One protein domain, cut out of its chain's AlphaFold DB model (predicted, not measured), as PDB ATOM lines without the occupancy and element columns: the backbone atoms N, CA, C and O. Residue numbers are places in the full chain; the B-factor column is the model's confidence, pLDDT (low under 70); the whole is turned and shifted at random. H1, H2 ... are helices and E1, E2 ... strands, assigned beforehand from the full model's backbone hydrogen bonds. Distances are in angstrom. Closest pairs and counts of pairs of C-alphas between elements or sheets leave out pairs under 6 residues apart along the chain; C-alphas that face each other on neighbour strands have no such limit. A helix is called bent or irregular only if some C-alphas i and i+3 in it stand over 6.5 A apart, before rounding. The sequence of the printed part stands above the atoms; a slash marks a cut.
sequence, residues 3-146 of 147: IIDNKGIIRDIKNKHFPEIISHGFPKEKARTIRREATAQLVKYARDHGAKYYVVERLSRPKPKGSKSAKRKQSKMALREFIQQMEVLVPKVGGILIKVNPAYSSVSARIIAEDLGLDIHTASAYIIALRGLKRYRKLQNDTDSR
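This is residues 3 to 146 of the 147 residues of an uncharacterized protein of Thermoprotei archaeon (UniProt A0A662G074). A small slab of two parallel strands, E2 and E3, sits between two long helices, H3 over one face and H5 over the other. H2 packs on H3, H4 crosses the first part of H5, and residues 138 to 146 stick out at the far end of H5. Near the start of H5 lies E1, on which residues 3 to 4 fold back. The printed part has 144 residues with five named helices and three named strands, in the order E1, H1, H2, E2, H3, E3, H4, H5, and is mostly helix. It is compact, with a radius of gyration of the C-alphas of 16.6 A, yet elongated in outline, spanning 55 by 33 by 33 A.

E1 is residues 10 to 13, beginning at C-alpha 10 (33.070, -60.208, 52.958). H1 is residues 19 to 22, and H2, residues 28 to 48, is 30.3 A long. E2 is residues 53 to 57, 13.5 A. H3, residues 69 to 92, is 34.5 A long, beginning at C-alpha 69 (23.397, -30.227, 40.500); it is neither bent nor irregular, but only just: C-alphas 88 and 91 are 6.2 A apart. E3 is residues 96 to 100, 12.8 A. H4 is residues 106 to 116, 15.0 A. H5, residues 120 to 144, is 36.6 A long and ends at C-alpha 144 (31.435, -71.979, 28.208).

E2 and E3 are parallel neighbours at 29 degrees, with N 54 and O 96 2.9 A apart and N 98 and O 54 2.8 A apart, within hydrogen-bond range. E2, H3 and E3 form a strand-helix-strand unit, two parallel neighbour strands with a helix between them along the chain, with a right-handed crossover. The closest C-alphas of H3 and E3 are those of Val 90 and Leu 97, 6.3 A; of E2 and H5, those of Val 55 and Gly 132, 5.8 A. H3 and H5 are apart. H2 touches H3 with residues 36 to 43 alone, closest at the C-alphas of Ala 40 and Leu 89, 6.6 A, at a steep tilt of 43 degrees, the same way. H1 is close to H2 but not clearly touching; the closest C-alphas are those of Ile 21 and Ala 31, 5.7 A. H4 touches H5, about perpendicular at 84 degrees, closest at the C-alphas of Ala 113 and Ala 123, 5.1 A. E1 pairs with no named strand; its closest C-alpha to H5 is that of Ile 13, 7.5 A from that of Thr 122. Every O i to N i+4 pair is within hydrogen-bond range in H2, H4 and H5; in H3 18 of 20 are, and H1 is too short for such a pair.

The two C-alphas farthest apart are those of Gly 25 and Arg 146, 58.0 A. The printed part has no cut, and the link from E2 to H3, 11 residues, is long. The mean pLDDT of the printed part is 81.5, and it is under 70 in 32 residues, among them residues 59 to 76 and 103 to 110.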
ATOM      1  N   ILE A   3      36.360 -56.065  50.259       96.12
ATOM      2  CA  ILE A   3      36.897 -57.230  49.558       96.12
ATOM      3  C   ILE A   3      35.951 -58.394  49.829       96.12
ATOM      4  O   ILE A   3      35.647 -58.693  50.983       96.12
ATOM      5  N   ILE A   4      35.482 -59.037  48.764       96.00
ATOM      6  CA  ILE A   4      34.620 -60.217  48.840       96.00
ATOM      7  C   ILE A   4      35.280 -61.391  48.132       96.00
ATOM      8  O   ILE A   4      36.069 -61.198  47.205       96.00
ATOM      9  N   ASP A   5      34.930 -62.604  48.539       95.19
ATOM     10  CA  ASP A   5      35.334 -63.809  47.822       95.19
ATOM     11  C   ASP A   5      34.408 -64.139  46.637       95.19
ATOM     12  O   ASP A   5      33.438 -63.442  46.324       95.19
ATOM     13  N   ASN A   6      34.701 -65.259  45.977       93.00
ATOM     14  CA  ASN A   6      33.906 -65.770  44.867       93.00
ATOM     15  C   ASN A   6      32.509 -66.267  45.272       93.00
ATOM     16  O   ASN A   6      31.709 -66.489  44.369       93.00
ATOM     17  N   LYS A   7      32.201 -66.445  46.564       93.56
ATOM     18  CA  LYS A   7      30.868 -66.776  47.099       93.56
ATOM     19  C   LYS A   7      30.067 -65.519  47.451       93.56
ATOM     20  O   LYS A   7      28.857 -65.615  47.624       93.56
ATOM     21  N   GLY A   8      30.709 -64.352  47.463       91.56
ATOM     22  CA  GLY A   8      30.111 -63.080  47.851       91.56
ATOM     23  C   GLY A   8      30.270 -62.762  49.335       91.56
ATOM     24  O   GLY A   8      29.649 -61.820  49.803       91.56
ATOM     25  N   ILE A   9      31.088 -63.509  50.075       93.81
ATOM     26  CA  ILE A   9      31.318 -63.292  51.505       93.81
ATOM     27  C   ILE A   9      32.364 -62.194  51.679       93.81
ATOM     28  O   ILE A   9      33.401 -62.214  51.011       93.81
ATOM     29  N   ILE A  10      32.109 -61.252  52.588       94.00
ATOM     30  CA  ILE A  10      33.070 -60.208  52.958       94.00
ATOM     31  C   ILE A  10      34.290 -60.862  53.606       94.00
ATOM     32  O   ILE A  10      34.177 -61.580  54.595       94.00
ATOM     33  N   ARG A  11      35.464 -60.613  53.026       95.25
ATOM     34  CA  ARG A  11      36.757 -61.067  53.545       95.25
ATOM     35  C   ARG A  11      37.492 -59.973  54.286       95.25
ATOM     36  O   ARG A  11      38.186 -60.278  55.244       95.25
ATOM     37  N   ASP A  12      37.318 -58.726  53.856       95.06
ATOM     38  CA  ASP A  12      37.887 -57.584  54.556       95.06
ATOM     39  C   ASP A  12      37.198 -56.261  54.186       95.06
ATOM     40  O   ASP A  12      36.616 -56.111  53.103       95.06
ATOM     41  N   ILE A  13      37.293 -55.283  55.086       93.31
ATOM     42  CA  ILE A  13      36.800 -53.918  54.918       93.31
ATOM     43  C   ILE A  13      37.928 -52.951  55.279       93.31
ATOM     44  O   ILE A  13      38.386 -52.887  56.417       93.31
ATOM     45  N   LYS A  14      38.329 -52.115  54.318       91.75
ATOM     46  CA  LYS A  14      39.340 -51.073  54.538       91.75
ATOM     47  C   LYS A  14      38.793 -49.695  54.222       91.75
ATOM     48  O   LYS A  14      38.520 -49.373  53.061       91.75
ATOM     49  N   ASN A  15      38.695 -48.858  55.247       84.44
ATOM     50  CA  ASN A  15      38.295 -47.461  55.127       84.44
ATOM     51  C   ASN A  15      39.488 -46.551  55.433       84.44
ATOM     52  O   ASN A  15      40.287 -46.823  56.326       84.44
ATOM     53  N   LYS A  16      39.641 -45.490  54.637       82.25
ATOM     54  CA  LYS A  16      40.641 -44.446  54.861       82.25
ATOM     55  C   LYS A  16      39.929 -43.129  55.102       82.25
ATOM     56  O   LYS A  16      39.172 -42.682  54.241       82.25
ATOM     57  N   HIS A  17      40.187 -42.541  56.259       74.69
ATOM     58  CA  HIS A  17      39.636 -41.258  56.669       74.69
ATOM     59  C   HIS A  17      40.718 -40.185  56.543       74.69
ATOM     60  O   HIS A  17      41.861 -40.427  56.915       74.69
ATOM     61  N   PHE A  18      40.347 -39.025  56.002       74.69
ATOM     62  CA  PHE A  18      41.242 -37.878  55.808       74.69
ATOM     63  C   PHE A  18      40.575 -36.603  56.340       74.69
ATOM     64  O   PHE A  18      40.097 -35.785  55.545       74.69
ATOM     65  N   PRO A  19      40.434 -36.459  57.669       68.75
ATOM     66  CA  PRO A  19      39.767 -35.304  58.270       68.75
ATOM     67  C   PRO A  19      40.446 -33.975  57.896       68.75
ATOM     68  O   PRO A  19      39.757 -32.986  57.649       68.75
ATOM     69  N   GLU A  20      41.771 -33.963  57.737       69.94
ATOM     70  CA  GLU A  20      42.561 -32.781  57.381       69.94
ATOM     71  C   GLU A  20      42.263 -32.227  55.978       69.94
ATOM     72  O   GLU A  20      42.427 -31.038  55.735       69.94
ATOM     73  N   ILE A  21      41.767 -33.053  55.052       73.44
ATOM     74  CA  ILE A  21      41.413 -32.603  53.693       73.44
ATOM     75  C   ILE A  21      40.141 -31.738  53.703       73.44
ATOM     76  O   ILE A  21      39.901 -30.966  52.773       73.44
ATOM     77  N   ILE A  22      39.311 -31.880  54.739       64.38
ATOM     78  CA  ILE A  22      38.003 -31.227  54.859       64.38
ATOM     79  C   ILE A  22      38.134 -29.862  55.566       64.38
ATOM     80  O   ILE A  22      37.189 -29.075  55.561       64.38
ATOM     81  N   SER A  23      39.305 -29.536  56.131       74.25
ATOM     82  CA  SER A  23      39.511 -28.269  56.835       74.25
ATOM     83  C   SER A  23      39.425 -27.067  55.891       74.25
ATOM     84  O   SER A  23      39.940 -27.086  54.767       74.25
ATOM     85  N   HIS A  24      38.811 -25.984  56.369       70.56
ATOM     86  CA  HIS A  24      38.711 -24.741  55.611       70.56
ATOM     87  C   HIS A  24      40.113 -24.235  55.221       70.56
ATOM     88  O   HIS A  24      41.006 -24.165  56.059       70.56
ATOM     89  N   GLY A  25      40.315 -23.894  53.944       78.19
ATOM     90  CA  GLY A  25      41.602 -23.405  53.427       78.19
ATOM     91  C   GLY A  25      42.588 -24.486  52.963       78.19
ATOM     92  O   GLY A  25      43.673 -24.141  52.499       78.19
ATOM     93  N   PHE A  26      42.237 -25.778  53.024       81.12
ATOM     94  CA  PHE A  26      43.137 -26.831  52.546       81.12
ATOM     95  C   PHE A  26      43.344 -26.759  51.015       81.12
ATOM     96  O   PHE A  26      42.364 -26.736  50.260       81.12
ATOM     97  N   PRO A  27      44.595 -26.762  50.508       84.94
ATOM     98  CA  PRO A  27      44.854 -26.638  49.076       84.94
ATOM     99  C   PRO A  27      44.258 -27.790  48.259       84.94
ATOM    100  O   PRO A  27      44.535 -28.969  48.500       84.94
ATOM    101  N   LYS A  28      43.490 -27.451  47.217       79.62
ATOM    102  CA  LYS A  28      42.792 -28.427  46.362       79.62
ATOM    103  C   LYS A  28      43.736 -29.425  45.684       79.62
ATOM    104  O   LYS A  28      43.408 -30.609  45.594       79.62
ATOM    105  N   GLU A  29      44.904 -28.975  45.229       83.81
ATOM    106  CA  GLU A  29      45.891 -29.859  44.597       83.81
ATOM    107  C   GLU A  29      46.505 -30.833  45.606       83.81
ATOM    108  O   GLU A  29      46.583 -32.030  45.331       83.81
ATOM    109  N   LYS A  30      46.806 -30.372  46.828       85.81
ATOM    110  CA  LYS A  30      47.268 -31.245  47.917       85.81
ATOM    111  C   LYS A  30      46.210 -32.297  48.265       85.81
ATOM    112  O   LYS A  30      46.527 -33.479  48.386       85.81
ATOM    113  N   ALA A  31      44.934 -31.905  48.306       83.69
ATOM    114  CA  ALA A  31      43.817 -32.829  48.522       83.69
ATOM    115  C   ALA A  31      43.687 -33.864  47.397       83.69
ATOM    116  O   ALA A  31      43.249 -34.995  47.617       83.69
ATOM    117  N   ARG A  32      44.024 -33.483  46.159       84.19
ATOM    118  CA  ARG A  32      44.032 -34.399  45.016       84.19
ATOM    119  C   ARG A  32      45.172 -35.406  45.130       84.19
ATOM    120  O   ARG A  32      44.927 -36.589  44.913       84.19
ATOM    121  N   THR A  33      46.371 -34.966  45.504       88.12
ATOM    122  CA  THR A  33      47.536 -35.843  45.702       88.12
ATOM    123  C   THR A  33      47.285 -36.876  46.794       88.12
ATOM    124  O   THR A  33      47.396 -38.068  46.519       88.12
ATOM    125  N   ILE A  34      46.809 -36.455  47.971       88.69
ATOM    126  CA  ILE A  34      46.526 -37.387  49.077       88.69
ATOM    127  C   ILE A  34      45.471 -38.422  48.664       88.69
ATOM    128  O   ILE A  34      45.658 -39.619  48.866       88.69
ATOM    129  N   ARG A  35      44.381 -38.000  48.003       86.25
ATOM    130  CA  ARG A  35      43.363 -38.940  47.490       86.25
ATOM    131  C   ARG A  35      43.932 -39.921  46.463       86.25
ATOM    132  O   ARG A  35      43.529 -41.088  46.444       86.25
ATOM    133  N   ARG A  36      44.869 -39.476  45.622       89.62
ATOM    134  CA  ARG A  36      45.539 -40.345  44.648       89.62
ATOM    135  C   ARG A  36      46.413 -41.382  45.346       89.62
ATOM    136  O   ARG A  36      46.261 -42.571  45.075       89.62
ATOM    137  N   GLU A  37      47.264 -40.966  46.271       92.00
ATOM    138  CA  GLU A  37      48.114 -41.875  47.050       92.00
ATOM    139  C   GLU A  37      47.281 -42.868  47.863       92.00
ATOM    140  O   GLU A  37      47.546 -44.072  47.862       92.00
ATOM    141  N   ALA A  38      46.201 -42.386  48.480       91.19
ATOM    142  CA  ALA A  38      45.251 -43.211  49.205       91.19
ATOM    143  C   ALA A  38      44.681 -44.333  48.333       91.19
ATOM    144  O   ALA A  38      44.670 -45.488  48.764       91.19
ATOM    145  N   THR A  39      44.257 -43.988  47.113       92.56
ATOM    146  CA  THR A  39      43.712 -44.925  46.122       92.56
ATOM    147  C   THR A  39      44.766 -45.938  45.677       92.56
ATOM    148  O   THR A  39      44.485 -47.132  45.650       92.56
ATOM    149  N   ALA A  40      45.999 -45.499  45.405       94.81
ATOM    150  CA  ALA A  40      47.102 -46.394  45.043       94.81
ATOM    151  C   ALA A  40      47.402 -47.420  46.143       94.81
ATOM    152  O   ALA A  40      47.520 -48.616  45.874       94.81
ATOM    153  N   GLN A  41      47.444 -46.970  47.395       95.06
ATOM    154  CA  GLN A  41      47.632 -47.847  48.545       95.06
ATOM    155  C   GLN A  41      46.457 -48.822  48.736       95.06
ATOM    156  O   GLN A  41      46.692 -49.962  49.112       95.06
ATOM    157  N   LEU A  42      45.210 -48.417  48.459       94.94
ATOM    158  CA  LEU A  42      44.052 -49.323  48.512       94.94
ATOM    159  C   LEU A  42      44.112 -50.400  47.423       94.94
ATOM    160  O   LEU A  42      43.809 -51.556  47.700       94.94
ATOM    161  N   VAL A  43      44.545 -50.046  46.209       96.50
ATOM    162  CA  VAL A  43      44.751 -51.024  45.130       96.50
ATOM    163  C   VAL A  43      45.837 -52.029  45.512       96.50
ATOM    164  O   VAL A  43      45.622 -53.232  45.394       96.50
ATOM    165  N   LYS A  44      46.973 -51.555  46.041       96.69
ATOM    166  CA  LYS A  44      48.039 -52.434  46.539       96.69
ATOM    167  C   LYS A  44      47.543 -53.341  47.668       96.69
ATOM    168  O   LYS A  44      47.775 -54.539  47.627       96.69
ATOM    169  N   TYR A  45      46.805 -52.782  48.622       96.69
ATOM    170  CA  TYR A  45      46.224 -53.536  49.727       96.69
ATOM    171  C   TYR A  45      45.311 -54.660  49.228       96.69
ATOM    172  O   TYR A  45      45.468 -55.801  49.640       96.69
ATOM    173  N   ALA A  46      44.397 -54.368  48.302       96.44
ATOM    174  CA  ALA A  46      43.514 -55.384  47.738       96.44
ATOM    175  C   ALA A  46      44.296 -56.480  46.990       96.44
ATOM    176  O   ALA A  46      43.992 -57.659  47.161       96.44
ATOM    177  N   ARG A  47      45.337 -56.116  46.226       96.94
ATOM    178  CA  ARG A  47      46.255 -57.081  45.597       96.94
ATOM    179  C   ARG A  47      46.896 -57.996  46.640       96.94
ATOM    180  O   ARG A  47      46.912 -59.205  46.443       96.94
ATOM    181  N   ASP A  48      47.394 -57.430  47.736       96.69
ATOM    182  CA  ASP A  48      48.050 -58.180  48.816       96.69
ATOM    183  C   ASP A  48      47.078 -59.143  49.522       96.69
ATOM    184  O   ASP A  48      47.499 -60.163  50.054       96.69
ATOM    185  N   HIS A  49      45.771 -58.875  49.433       95.44
ATOM    186  CA  HIS A  49      44.687 -59.761  49.876       95.44
ATOM    187  C   HIS A  49      44.211 -60.740  48.784       95.44
ATOM    188  O   HIS A  49      43.159 -61.362  48.919       95.44
ATOM    189  N   GLY A  50      44.944 -60.867  47.674       95.12
ATOM    190  CA  GLY A  50      44.631 -61.790  46.580       95.12
ATOM    191  C   GLY A  50      43.525 -61.314  45.631       95.12
ATOM    192  O   GLY A  50      43.019 -62.101  44.828       95.12
ATOM    193  N   ALA A  51      43.125 -60.039  45.684       95.19
ATOM    194  CA  ALA A  51      42.081 -59.530  44.802       95.19
ATOM    195  C   ALA A  51      42.566 -59.447  43.342       95.19
ATOM    196  O   ALA A  51      43.400 -58.611  42.983       95.19
ATOM    197  N   LYS A  52      41.973 -60.278  42.479       95.75
ATOM    198  CA  LYS A  52      42.182 -60.252  41.020       95.75
ATOM    199  C   LYS A  52      41.262 -59.260  40.300       95.75
ATOM    200  O   LYS A  52      41.649 -58.676  39.291       95.75
ATOM    201  N   TYR A  53      40.047 -59.062  40.806       96.62
ATOM    202  CA  TYR A  53      39.016 -58.248  40.161       96.62
ATOM    203  C   TYR A  53      38.693 -57.009  40.994       96.62
ATOM    204  O   TYR A  53      38.414 -57.105  42.186       96.62
ATOM    205  N   TYR A  54      38.679 -55.849  40.345       96.56
ATOM    206  CA  TYR A  54      38.425 -54.553  40.967       96.56
ATOM    207  C   TYR A  54      37.143 -53.981  40.393       96.56
ATOM    208  O   TYR A  54      37.027 -53.829  39.179       96.56
ATOM    209  N   VAL A  55      36.172 -53.660  41.244       93.81
ATOM    210  CA  VAL A  55      34.840 -53.250  40.788       93.81
ATOM    211  C   VAL A  55      34.592 -51.783  41.110       93.81
ATOM    212  O   VAL A  55      34.713 -51.365  42.259       93.81
ATOM    213  N   VAL A  56      34.222 -50.998  40.096       91.19
ATOM    214  CA  VAL A  56      33.870 -49.575  40.242       91.19
ATOM    215  C   VAL A  56      32.562 -49.254  39.525       91.19
ATOM    216  O   VAL A  56      32.181 -49.915  38.555       91.19
ATOM    217  N   GLU A  57      31.863 -48.214  39.970       84.94
ATOM    218  CA  GLU A  57      30.672 -47.732  39.268       84.94
ATOM    219  C   GLU A  57      31.032 -47.010  37.967       84.94
ATOM    220  O   GLU A  57      32.008 -46.264  37.885       84.94
ATOM    221  N   ARG A  58      30.200 -47.176  36.935       80.44
ATOM    222  CA  ARG A  58      30.238 -46.339  35.733       80.44
ATOM    223  C   ARG A  58      29.665 -44.960  36.033       80.44
ATOM    224  O   ARG A  58      28.660 -44.821  36.728       80.44
ATOM    225  N   LEU A  59      30.230 -43.942  35.388       69.94
ATOM    226  CA  LEU A  59      29.610 -42.621  35.330       69.94
ATOM    227  C   LEU A  59      28.236 -42.720  34.648       69.94
ATOM    228  O   LEU A  59      28.137 -43.163  33.504       69.94
ATOM    229  N   SER A  60      27.176 -42.262  35.315       60.44
ATOM    230  CA  SER A  60      25.869 -42.078  34.672       60.44
ATOM    231  C   SER A  60      25.858 -40.810  33.803       60.44
ATOM    232  O   SER A  60      26.377 -39.758  34.212       60.44
ATOM    233  N   ARG A  61      25.235 -40.897  32.611       49.75
ATOM    234  CA  ARG A  61      25.040 -39.767  31.677       49.75
ATOM    235  C   ARG A  61      24.458 -38.533  32.403       49.75
ATOM    236  O   ARG A  61      23.695 -38.674  33.365       49.75
ATOM    237  N   PRO A  62      24.846 -37.305  32.017       51.00
ATOM    238  CA  PRO A  62      24.334 -36.092  32.644       51.00
ATOM    239  C   PRO A  62      22.853 -35.872  32.295       51.00
ATOM    240  O   PRO A  62      22.477 -35.951  31.133       51.00
ATOM    241  N   LYS A  63      22.030 -35.530  33.291       42.44
ATOM    242  CA  LYS A  63      20.858 -34.666  33.088       42.44
ATOM    243  C   LYS A  63      21.219 -33.289  33.688       42.44
ATOM    244  O   LYS A  63      21.626 -33.282  34.855       42.44
ATOM    245  N   PRO A  64      21.192 -32.171  32.933       47.84
ATOM    246  CA  PRO A  64      21.455 -30.817  33.463       47.84
ATOM    247  C   PRO A  64      20.184 -30.290  34.187       47.84
ATOM    248  O   PRO A  64      19.117 -30.838  33.938       47.84
ATOM    249  N   LYS A  65      20.146 -29.325  35.133       41.88
ATOM    250  CA  LYS A  65      20.819 -28.014  35.361       41.88
ATOM    251  C   LYS A  65      20.855 -27.646  36.888       41.88
ATOM    252  O   LYS A  65      20.237 -28.355  37.677       41.88
ATOM    253  N   GLY A  66      21.514 -26.543  37.301       54.12
ATOM    254  CA  GLY A  66      21.210 -25.761  38.542       54.12
ATOM    255  C   GLY A  66      21.804 -26.164  39.921       54.12
ATOM    256  O   GLY A  66      22.736 -26.956  40.004       54.12
ATOM    257  N   SER A  67      21.289 -25.590  41.024       59.19
ATOM    258  CA  SER A  67      21.591 -25.906  42.448       59.19
ATOM    259  C   SER A  67      21.449 -27.407  42.786       59.19
ATOM    260  O   SER A  67      20.805 -28.124  42.030       59.19
ATOM    261  N   LYS A  68      22.065 -27.928  43.874       52.69
ATOM    262  CA  LYS A  68      22.364 -29.375  44.150       52.69
ATOM    263  C   LYS A  68      23.111 -30.103  43.005       52.69
ATOM    264  O   LYS A  68      24.079 -30.815  43.253       52.69
ATOM    265  N   SER A  69      22.745 -29.864  41.754       51.12
ATOM    266  CA  SER A  69      23.397 -30.227  40.500       51.12
ATOM    267  C   SER A  69      24.839 -29.721  40.408       51.12
ATOM    268  O   SER A  69      25.686 -30.460  39.918       51.12
ATOM    269  N   ALA A  70      25.178 -28.544  40.953       53.19
ATOM    270  CA  ALA A  70      26.577 -28.100  41.070       53.19
ATOM    271  C   ALA A  70      27.424 -29.037  41.959       53.19
ATOM    272  O   ALA A  70      28.480 -29.508  41.530       53.19
ATOM    273  N   LYS A  71      26.917 -29.409  43.147       54.59
ATOM    274  CA  LYS A  71      27.548 -30.411  44.033       54.59
ATOM    275  C   LYS A  71      27.625 -31.783  43.347       54.59
ATOM    276  O   LYS A  71      28.639 -32.479  43.434       54.59
ATOM    277  N   ARG A  72      26.597 -32.139  42.568       53.44
ATOM    278  CA  ARG A  72      26.565 -33.359  41.745       53.44
ATOM    279  C   ARG A  72      27.616 -33.337  40.626       53.44
ATOM    280  O   ARG A  72      28.228 -34.366  40.366       53.44
ATOM    281  N   LYS A  73      27.864 -32.188  39.987       57.25
ATOM    282  CA  LYS A  73      28.887 -32.009  38.939       57.25
ATOM    283  C   LYS A  73      30.299 -32.155  39.513       57.25
ATOM    284  O   LYS A  73      31.100 -32.876  38.928       57.25
ATOM    285  N   GLN A  74      30.570 -31.563  40.680       56.84
ATOM    286  CA  GLN A  74      31.848 -31.731  41.386       56.84
ATOM    287  C   GLN A  74      32.077 -33.188  41.820       56.84
ATOM    288  O   GLN A  74      33.144 -33.742  41.571       56.84
ATOM    289  N   SER A  75      31.048 -33.848  42.363       61.69
ATOM    290  CA  SER A  75      31.122 -35.269  42.749       61.69
ATOM    291  C   SER A  75      31.361 -36.183  41.541       61.69
ATOM    292  O   SER A  75      32.143 -37.125  41.613       61.69
ATOM    293  N   LYS A  76      30.745 -35.880  40.390       67.69
ATOM    294  CA  LYS A  76      30.981 -36.608  39.132       67.69
ATOM    295  C   LYS A  76      32.386 -36.390  38.574       67.69
ATOM    296  O   LYS A  76      32.938 -37.312  37.985       67.69
ATOM    297  N   MET A  77      32.953 -35.195  38.743       71.25
ATOM    298  CA  MET A  77      34.339 -34.915  38.364       71.25
ATOM    299  C   MET A  77      35.306 -35.736  39.222       71.25
ATOM    300  O   MET A  77      36.152 -36.430  38.670       71.25
ATOM    301  N   ALA A  78      35.097 -35.769  40.541       74.12
ATOM    302  CA  ALA A  78      35.880 -36.607  41.447       74.12
ATOM    303  C   ALA A  78      35.745 -38.109  41.124       74.12
ATOM    304  O   ALA A  78      36.744 -38.821  41.096       74.12
ATOM    305  N   LEU A  79      34.534 -38.589  40.812       78.00
ATOM    306  CA  LEU A  79      34.314 -39.979  40.399       78.00
ATOM    307  C   LEU A  79      35.013 -40.300  39.069       78.00
ATOM    308  O   LEU A  79      35.565 -41.384  38.911       78.00
ATOM    309  N   ARG A  80      35.018 -39.365  38.113       83.00
ATOM    310  CA  ARG A  80      35.738 -39.534  36.844       83.00
ATOM    311  C   ARG A  80      37.242 -39.644  37.072       83.00
ATOM    312  O   ARG A  80      37.848 -40.563  36.535       83.00
ATOM    313  N   GLU A  81      37.812 -38.742  37.867       85.75
ATOM    314  CA  GLU A  81      39.233 -38.774  38.231       85.75
ATOM    315  C   GLU A  81      39.599 -40.088  38.933       85.75
ATOM    316  O   GLU A  81      40.603 -40.709  38.596       85.75
ATOM    317  N   PHE A  82      38.751 -40.553  39.857       87.06
ATOM    318  CA  PHE A  82      38.923 -41.840  40.528       87.06
ATOM    319  C   PHE A  82      38.918 -43.015  39.539       87.06
ATOM    320  O   PHE A  82      39.814 -43.852  39.578       87.06
ATOM    321  N   ILE A  83      37.949 -43.067  38.617       90.19
ATOM    322  CA  ILE A  83      37.868 -44.141  37.613       90.19
ATOM    323  C   ILE A  83      39.102 -44.135  36.704       90.19
ATOM    324  O   ILE A  83      39.682 -45.194  36.488       90.19
ATOM    325  N   GLN A  84      39.531 -42.966  36.221       92.12
ATOM    326  CA  GLN A  84      40.747 -42.835  35.407       92.12
ATOM    327  C   GLN A  84      41.981 -43.333  36.159       92.12
ATOM    328  O   GLN A  84      42.832 -44.021  35.604       92.12
ATOM    329  N   GLN A  85      42.072 -43.026  37.451       93.50
ATOM    330  CA  GLN A  85      43.170 -43.517  38.265       93.50
ATOM    331  C   GLN A  85      43.127 -45.044  38.425       93.50
ATOM    332  O   GLN A  85      44.163 -45.699  38.321       93.50
ATOM    333  N   MET A  86      41.942 -45.623  38.636       95.06
ATOM    334  CA  MET A  86      41.755 -47.075  38.730       95.06
ATOM    335  C   MET A  86      42.099 -47.790  37.417       95.06
ATOM    336  O   MET A  86      42.710 -48.853  37.459       95.06
ATOM    337  N   GLU A  87      41.774 -47.199  36.262       95.56
ATOM    338  CA  GLU A  87      42.156 -47.713  34.933       95.56
ATOM    339  C   GLU A  87      43.671 -47.836  34.760       95.56
ATOM    340  O   GLU A  87      44.126 -48.722  34.048       95.56
ATOM    341  N   VAL A  88      44.452 -46.986  35.433       96.94
ATOM    342  CA  VAL A  88      45.919 -47.036  35.401       96.94
ATOM    343  C   VAL A  88      46.479 -47.963  36.479       96.94
ATOM    344  O   VAL A  88      47.403 -48.729  36.221       96.94
ATOM    345  N   LEU A  89      45.963 -47.884  37.707       97.56
ATOM    346  CA  LEU A  89      46.526 -48.605  38.853       97.56
ATOM    347  C   LEU A  89      46.231 -50.102  38.824       97.56
ATOM    348  O   LEU A  89      47.097 -50.896  39.180       97.56
ATOM    349  N   VAL A  90      45.019 -50.488  38.430       97.62
ATOM    350  CA  VAL A  90      44.582 -51.886  38.488       97.62
ATOM    351  C   VAL A  90      45.400 -52.778  37.543       97.62
ATOM    352  O   VAL A  90      45.929 -53.784  38.018       97.62
ATOM    353  N   PRO A  91      45.624 -52.413  36.265       97.25
ATOM    354  CA  PRO A  91      46.493 -53.200  35.390       97.25
ATOM    355  C   PRO A  91      47.945 -53.267  35.880       97.25
ATOM    356  O   PRO A  91      48.578 -54.311  35.759       97.25
ATOM    357  N   LYS A  92      48.465 -52.195  36.499       96.94
ATOM    358  CA  LYS A  92      49.830 -52.172  37.064       96.94
ATOM    359  C   LYS A  92      50.053 -53.203  38.170       96.94
ATOM    360  O   LYS A  92      51.192 -53.583  38.413       96.94
ATOM    361  N   VAL A  93      48.989 -53.640  38.844       96.31
ATOM    362  CA  VAL A  93      49.052 -54.699  39.861       96.31
ATOM    363  C   VAL A  93      48.582 -56.061  39.338       96.31
ATOM    364  O   VAL A  93      48.340 -56.959  40.138       96.31
ATOM    365  N   GLY A  94      48.430 -56.222  38.017       95.50
ATOM    366  CA  GLY A  94      47.941 -57.460  37.396       95.50
ATOM    367  C   GLY A  94      46.443 -57.720  37.602       95.50
ATOM    368  O   GLY A  94      45.971 -58.837  37.396       95.50
ATOM    369  N   GLY A  95      45.689 -56.710  38.039       96.38
ATOM    370  CA  GLY A  95      44.257 -56.816  38.283       96.38
ATOM    371  C   GLY A  95      43.407 -56.533  37.043       96.38
ATOM    372  O   GLY A  95      43.852 -55.935  36.064       96.38
ATOM    373  N   ILE A  96      42.130 -56.912  37.120       95.81
ATOM    374  CA  ILE A  96      41.125 -56.681  36.077       95.81
ATOM    375  C   ILE A  96      40.080 -55.692  36.594       95.81
ATOM    376  O   ILE A  96      39.392 -55.958  37.581       95.81
ATOM    377  N   LEU A  97      39.928 -54.555  35.911       94.94
ATOM    378  CA  LEU A  97      38.938 -53.540  36.264       94.94
ATOM    379  C   LEU A  97      37.570 -53.850  35.634       94.94
ATOM    380  O   LEU A  97      37.408 -53.852  34.416       94.94
ATOM    381  N   ILE A  98      36.552 -54.027  36.473       92.06
ATOM    382  CA  ILE A  98      35.159 -54.244  36.086       92.06
ATOM    383  C   ILE A  98      34.347 -52.993  36.415       92.06
ATOM    384  O   ILE A  98      34.194 -52.601  37.569       92.06
ATOM    385  N   LYS A  99      33.748 -52.385  35.389       90.25
ATOM    386  CA  LYS A  99      32.844 -51.244  35.568       90.25
ATOM    387  C   LYS A  99      31.387 -51.697  35.535       90.25
ATOM    388  O   LYS A  99      30.914 -52.159  34.487       90.25
ATOM    389  N   VAL A 100      30.661 -51.508  36.633       87.12
ATOM    390  CA  VAL A 100      29.245 -51.893  36.770       87.12
ATOM    391  C   VAL A 100      28.308 -50.697  36.656       87.12
ATOM    392  O   VAL A 100      28.718 -49.547  36.799       87.12
ATOM    393  N   ASN A 101      27.031 -50.959  36.381       80.62
ATOM    394  CA  ASN A 101      26.029 -49.901  36.403       80.62
ATOM    395  C   ASN A 101      25.875 -49.357  37.828       80.62
ATOM    396  O   ASN A 101      25.864 -50.157  38.773       80.62
ATOM    397  N   PRO A 102      25.737 -48.028  37.976       71.50
ATOM    398  CA  PRO A 102      25.649 -47.413  39.285       71.50
ATOM    399  C   PRO A 102      24.535 -48.018  40.146       71.50
ATOM    400  O   PRO A 102      23.462 -48.391  39.660       71.50
ATOM    401  N   ALA A 103      24.800 -48.105  41.440       63.22
ATOM    402  CA  ALA A 103      23.938 -48.660  42.469       63.22
ATOM    403  C   ALA A 103      23.257 -47.575  43.307       63.22
ATOM    404  O   ALA A 103      22.957 -47.815  44.469       63.22
ATOM    405  N   TYR A 104      22.965 -46.405  42.717       57.25
ATOM    406  CA  TYR A 104      22.379 -45.227  43.383       57.25
ATOM    407  C   TYR A 104      20.968 -45.411  44.001       57.25
ATOM    408  O   TYR A 104      20.237 -44.434  44.145       57.25
ATOM    409  N   SER A 105      20.554 -46.615  44.393       57.66
ATOM    410  CA  SER A 105      19.424 -46.828  45.296       57.66
ATOM    411  C   SER A 105      19.935 -46.852  46.737       57.66
ATOM    412  O   SER A 105      20.188 -47.909  47.317       57.66
ATOM    413  N   SER A 106      20.054 -45.665  47.330       58.84
ATOM    414  CA  SER A 106      20.328 -45.485  48.764       58.84
ATOM    415  C   SER A 106      19.313 -46.197  49.669       58.84
ATOM    416  O   SER A 106      19.592 -46.402  50.842       58.84
ATOM    417  N   VAL A 107      18.148 -46.585  49.140       65.00
ATOM    418  CA  VAL A 107      17.147 -47.409  49.831       65.00
ATOM    419  C   VAL A 107      17.648 -48.845  50.004       65.00
ATOM    420  O   VAL A 107      17.803 -49.292  51.131       65.00
ATOM    421  N   SER A 108      18.007 -49.542  48.920       64.38
ATOM    422  CA  SER A 108      18.534 -50.914  49.007       64.38
ATOM    423  C   SER A 108      19.853 -50.988  49.776       64.38
ATOM    424  O   SER A 108      20.082 -51.949  50.495       64.38
ATOM    425  N   ALA A 109      20.706 -49.964  49.651       67.81
ATOM    426  CA  ALA A 109      21.943 -49.889  50.424       67.81
ATOM    427  C   ALA A 109      21.700 -49.743  51.927       67.81
ATOM    428  O   ALA A 109      22.495 -50.251  52.702       67.81
ATOM    429  N   ARG A 110      20.618 -49.071  52.332       67.38
ATOM    430  CA  ARG A 110      20.271 -48.862  53.741       67.38
ATOM    431  C   ARG A 110      19.662 -50.102  54.379       67.38
ATOM    432  O   ARG A 110      20.079 -50.458  55.463       67.38
ATOM    433  N   ILE A 111      18.769 -50.783  53.664       71.38
ATOM    434  CA  ILE A 111      18.200 -52.060  54.117       71.38
ATOM    435  C   ILE A 111      19.332 -53.074  54.335       71.38
ATOM    436  O   ILE A 111      19.489 -53.615  55.416       71.38
ATOM    437  N   ILE A 112      20.219 -53.222  53.345       72.12
ATOM    438  CA  ILE A 112      21.378 -54.123  53.446       72.12
ATOM    439  C   ILE A 112      22.374 -53.661  54.527       72.12
ATOM    440  O   ILE A 112      23.035 -54.494  55.139       72.12
ATOM    441  N   ALA A 113      22.518 -52.352  54.752       74.69
ATOM    442  CA  ALA A 113      23.353 -51.811  55.824       74.69
ATOM    443  C   ALA A 113      22.812 -52.193  57.208       74.69
ATOM    444  O   ALA A 113      23.586 -52.648  58.043       74.69
ATOM    445  N   GLU A 114      21.506 -52.038  57.425       74.88
ATOM    446  CA  GLU A 114      20.827 -52.390  58.675       74.88
ATOM    447  C   GLU A 114      20.889 -53.902  58.925       74.88
ATOM    448  O   GLU A 114      21.355 -54.319  59.983       74.88
ATOM    449  N   ASP A 115      20.550 -54.716  57.921       79.44
ATOM    450  CA  ASP A 115      20.555 -56.182  58.027       79.44
ATOM    451  C   ASP A 115      21.952 -56.762  58.315       79.44
ATOM    452  O   ASP A 115      22.082 -57.799  58.964       79.44
ATOM    453  N   LEU A 116      23.011 -56.113  57.815       78.12
ATOM    454  CA  LEU A 116      24.399 -56.572  57.964       78.12
ATOM    455  C   LEU A 116      25.186 -55.813  59.043       78.12
ATOM    456  O   LEU A 116      26.371 -56.092  59.225       78.12
ATOM    457  N   GLY A 117      24.575 -54.835  59.720       81.62
ATOM    458  CA  GLY A 117      25.258 -53.963  60.682       81.62
ATOM    459  C   GLY A 117      26.418 -53.150  60.080       81.62
ATOM    460  O   GLY A 117      27.386 -52.844  60.774       81.62
ATOM    461  N   LEU A 118      26.361 -52.830  58.784       83.25
ATOM    462  CA  LEU A 118      27.412 -52.107  58.056       83.25
ATOM    463  C   LEU A 118      27.084 -50.618  57.947       83.25
ATOM    464  O   LEU A 118      25.927 -50.230  57.823       83.25
ATOM    465  N   ASP A 119      28.103 -49.758  57.879       86.25
ATOM    466  CA  ASP A 119      27.863 -48.365  57.498       86.25
ATOM    467  C   ASP A 119      27.397 -48.266  56.033       86.25
ATOM    468  O   ASP A 119      27.719 -49.106  55.184       86.25
ATOM    469  N   ILE A 120      26.664 -47.202  55.707       80.31
ATOM    470  CA  ILE A 120      26.045 -47.031  54.385       80.31
ATOM    471  C   ILE A 120      27.057 -47.023  53.225       80.31
ATOM    472  O   ILE A 120      26.728 -47.448  52.113       80.31
ATOM    473  N   HIS A 121      28.292 -46.560  53.447       82.69
ATOM    474  CA  HIS A 121      29.330 -46.542  52.418       82.69
ATOM    475  C   HIS A 121      29.913 -47.937  52.201       82.69
ATOM    476  O   HIS A 121      30.110 -48.344  51.051       82.69
ATOM    477  N   THR A 122      30.131 -48.686  53.278       87.25
ATOM    478  CA  THR A 122      30.554 -50.089  53.222       87.25
ATOM    479  C   THR A 122      29.478 -50.965  52.583       87.25
ATOM    480  O   THR A 122      29.781 -51.703  51.646       87.25
ATOM    481  N   ALA A 123      28.209 -50.812  52.970       87.62
ATOM    482  CA  ALA A 123      27.089 -51.522  52.354       87.62
ATOM    483  C   ALA A 123      26.957 -51.202  50.855       87.62
ATOM    484  O   ALA A 123      26.809 -52.100  50.022       87.62
ATOM    485  N   SER A 124      27.096 -49.928  50.470       83.69
ATOM    486  CA  SER A 124      27.106 -49.533  49.058       83.69
ATOM    487  C   SER A 124      28.260 -50.182  48.287       83.69
ATOM    488  O   SER A 124      28.056 -50.663  47.170       83.69
ATOM    489  N   ALA A 125      29.469 -50.209  48.854       88.94
ATOM    490  CA  ALA A 125      30.629 -50.850  48.238       88.94
ATOM    491  C   ALA A 125      30.440 -52.371  48.105       88.94
ATOM    492  O   ALA A 125      30.778 -52.941  47.066       88.94
ATOM    493  N   TYR A 126      29.833 -53.009  49.105       90.38
ATOM    494  CA  TYR A 126      29.494 -54.427  49.081       90.38
ATOM    495  C   TYR A 126      28.507 -54.767  47.953       90.38
ATOM    496  O   TYR A 126      28.761 -55.667  47.152       90.38
ATOM    497  N   ILE A 127      27.438 -53.982  47.786       88.81
ATOM    498  CA  ILE A 127      26.472 -54.157  46.685       88.81
ATOM    499  C   ILE A 127      27.150 -54.032  45.318       88.81
ATOM    500  O   ILE A 127      26.863 -54.804  44.398       88.81
ATOM    501  N   ILE A 128      28.050 -53.058  45.161       89.44
ATOM    502  CA  ILE A 128      28.821 -52.876  43.925       89.44
ATOM    503  C   ILE A 128      29.683 -54.113  43.654       89.44
ATOM    504  O   ILE A 128      29.680 -54.616  42.526       89.44
ATOM    505  N   ALA A 129      30.362 -54.639  44.674       92.38
ATOM    506  CA  ALA A 129      31.180 -55.841  44.559       92.38
ATOM    507  C   ALA A 129      30.342 -57.067  44.145       92.38
ATOM    508  O   ALA A 129      30.689 -57.741  43.173       92.38
ATOM    509  N   LEU A 130      29.181 -57.292  44.775       91.56
ATOM    510  CA  LEU A 130      28.246 -58.369  44.411       91.56
ATOM    511  C   LEU A 130      27.752 -58.257  42.962       91.56
ATOM    512  O   LEU A 130      27.661 -59.255  42.241       91.56
ATOM    513  N   ARG A 131      27.469 -57.037  42.487       89.94
ATOM    514  CA  ARG A 131      27.104 -56.795  41.079       89.94
ATOM    515  C   ARG A 131      28.248 -57.139  40.129       89.94
ATOM    516  O   ARG A 131      27.999 -57.689  39.055       89.94
ATOM    517  N   GLY A 132      29.484 -56.821  40.513       90.50
ATOM    518  CA  GLY A 132      30.683 -57.208  39.772       90.50
ATOM    519  C   GLY A 132      30.821 -58.724  39.672       90.50
ATOM    520  O   GLY A 132      30.968 -59.246  38.568       90.50
ATOM    521  N   LEU A 133      30.661 -59.427  40.797       92.19
ATOM    522  CA  LEU A 133      30.704 -60.889  40.865       92.19
ATOM    523  C   LEU A 133      29.623 -61.538  39.987       92.19
ATOM    524  O   LEU A 133      29.926 -62.426  39.191       92.19
ATOM    525  N   LYS A 134      28.374 -61.057  40.056       90.38
ATOM    526  CA  LYS A 134      27.273 -61.549  39.208       90.38
ATOM    527  C   LYS A 134      27.571 -61.359  37.719       90.38
ATOM    528  O   LYS A 134      27.301 -62.252  36.919       90.38
ATOM    529  N   ARG A 135      28.132 -60.206  37.339       86.81
ATOM    530  CA  ARG A 135      28.519 -59.928  35.949       86.81
ATOM    531  C   ARG A 135      29.638 -60.857  35.483       86.81
ATOM    532  O   ARG A 135      29.553 -61.359  34.369       86.81
ATOM    533  N   TYR A 136      30.653 -61.075  36.315       87.94
ATOM    534  CA  TYR A 136      31.751 -61.988  36.006       87.94
ATOM    535  C   TYR A 136      31.243 -63.416  35.776       87.94
ATOM    536  O   TYR A 136      31.515 -63.984  34.723       87.94
ATOM    537  N   ARG A 137      30.417 -63.944  36.689       89.12
ATOM    538  CA  ARG A 137      29.815 -65.282  36.551       89.12
ATOM    539  C   ARG A 137      29.014 -65.434  35.256       89.12
ATOM    540  O   ARG A 137      29.170 -66.425  34.562       89.12
ATOM    541  N   LYS A 138      28.203 -64.430  34.895       86.62
ATOM    542  CA  LYS A 138      27.438 -64.461  33.640       86.62
ATOM    543  C   LYS A 138      28.350 -64.561  32.410       86.62
ATOM    544  O   LYS A 138      28.082 -65.354  31.524       86.62
ATOM    545  N   LEU A 139      29.437 -63.787  32.380       83.31
ATOM    546  CA  LEU A 139      30.374 -63.797  31.253       83.31
ATOM    547  C   LEU A 139      31.135 -65.122  31.115       83.31
ATOM    548  O   LEU A 139      31.462 -65.498  29.996       83.31
ATOM    549  N   GLN A 140      31.429 -65.814  32.220       79.94
ATOM    550  CA  GLN A 140      32.026 -67.154  32.174       79.94
ATOM    551  C   GLN A 140      31.045 -68.157  31.565       79.94
ATOM    552  O   GLN A 140      31.359 -68.759  30.546       79.94
ATOM    553  N   ASN A 141      29.816 -68.208  32.085       78.44
ATOM    554  CA  ASN A 141      28.787 -69.124  31.589       78.44
ATOM    555  C   ASN A 141      28.461 -68.912  30.097       78.44
ATOM    556  O   ASN A 141      28.269 -69.882  29.376       78.44
ATOM    557  N   ASP A 142      28.424 -67.657  29.630       76.56
ATOM    558  CA  ASP A 142      28.183 -67.324  28.215       76.56
ATOM    559  C   ASP A 142      29.363 -67.732  27.298       76.56
ATOM    560  O   ASP A 142      29.186 -67.874  26.087       76.56
ATOM    561  N   THR A 143      30.575 -67.863  27.853       73.50
ATOM    562  CA  THR A 143      31.776 -68.312  27.125       73.50
ATOM    563  C   THR A 143      31.802 -69.834  27.038       73.50
ATOM    564  O   THR A 143      32.040 -70.372  25.961       73.50
ATOM    565  N   ASP A 144      31.468 -70.515  28.134       68.31
ATOM    566  CA  ASP A 144      31.435 -71.979  28.208       68.31
ATOM    567  C   ASP A 144      30.304 -72.580  27.360       68.31
ATOM    568  O   ASP A 144      30.435 -73.686  26.860       68.31
ATOM    569  N   SER A 145      29.207 -71.846  27.133       66.69
ATOM    570  CA  SER A 145      28.100 -72.284  26.268       66.69
ATOM    571  C   SER A 145      28.354 -72.122  24.760       66.69
ATOM    572  O   SER A 145      27.460 -72.402  23.964       66.69
ATOM    573  N   ARG A 146      29.498 -71.552  24.360       60.97
ATOM    574  CA  ARG A 146      29.861 -71.291  22.950       60.97
ATOM    575  C   ARG A 146      31.012 -72.162  22.440       60.97
ATOM    576  O   ARG A 146      31.311 -72.082  21.251       60.97
TER     577      ARG A 146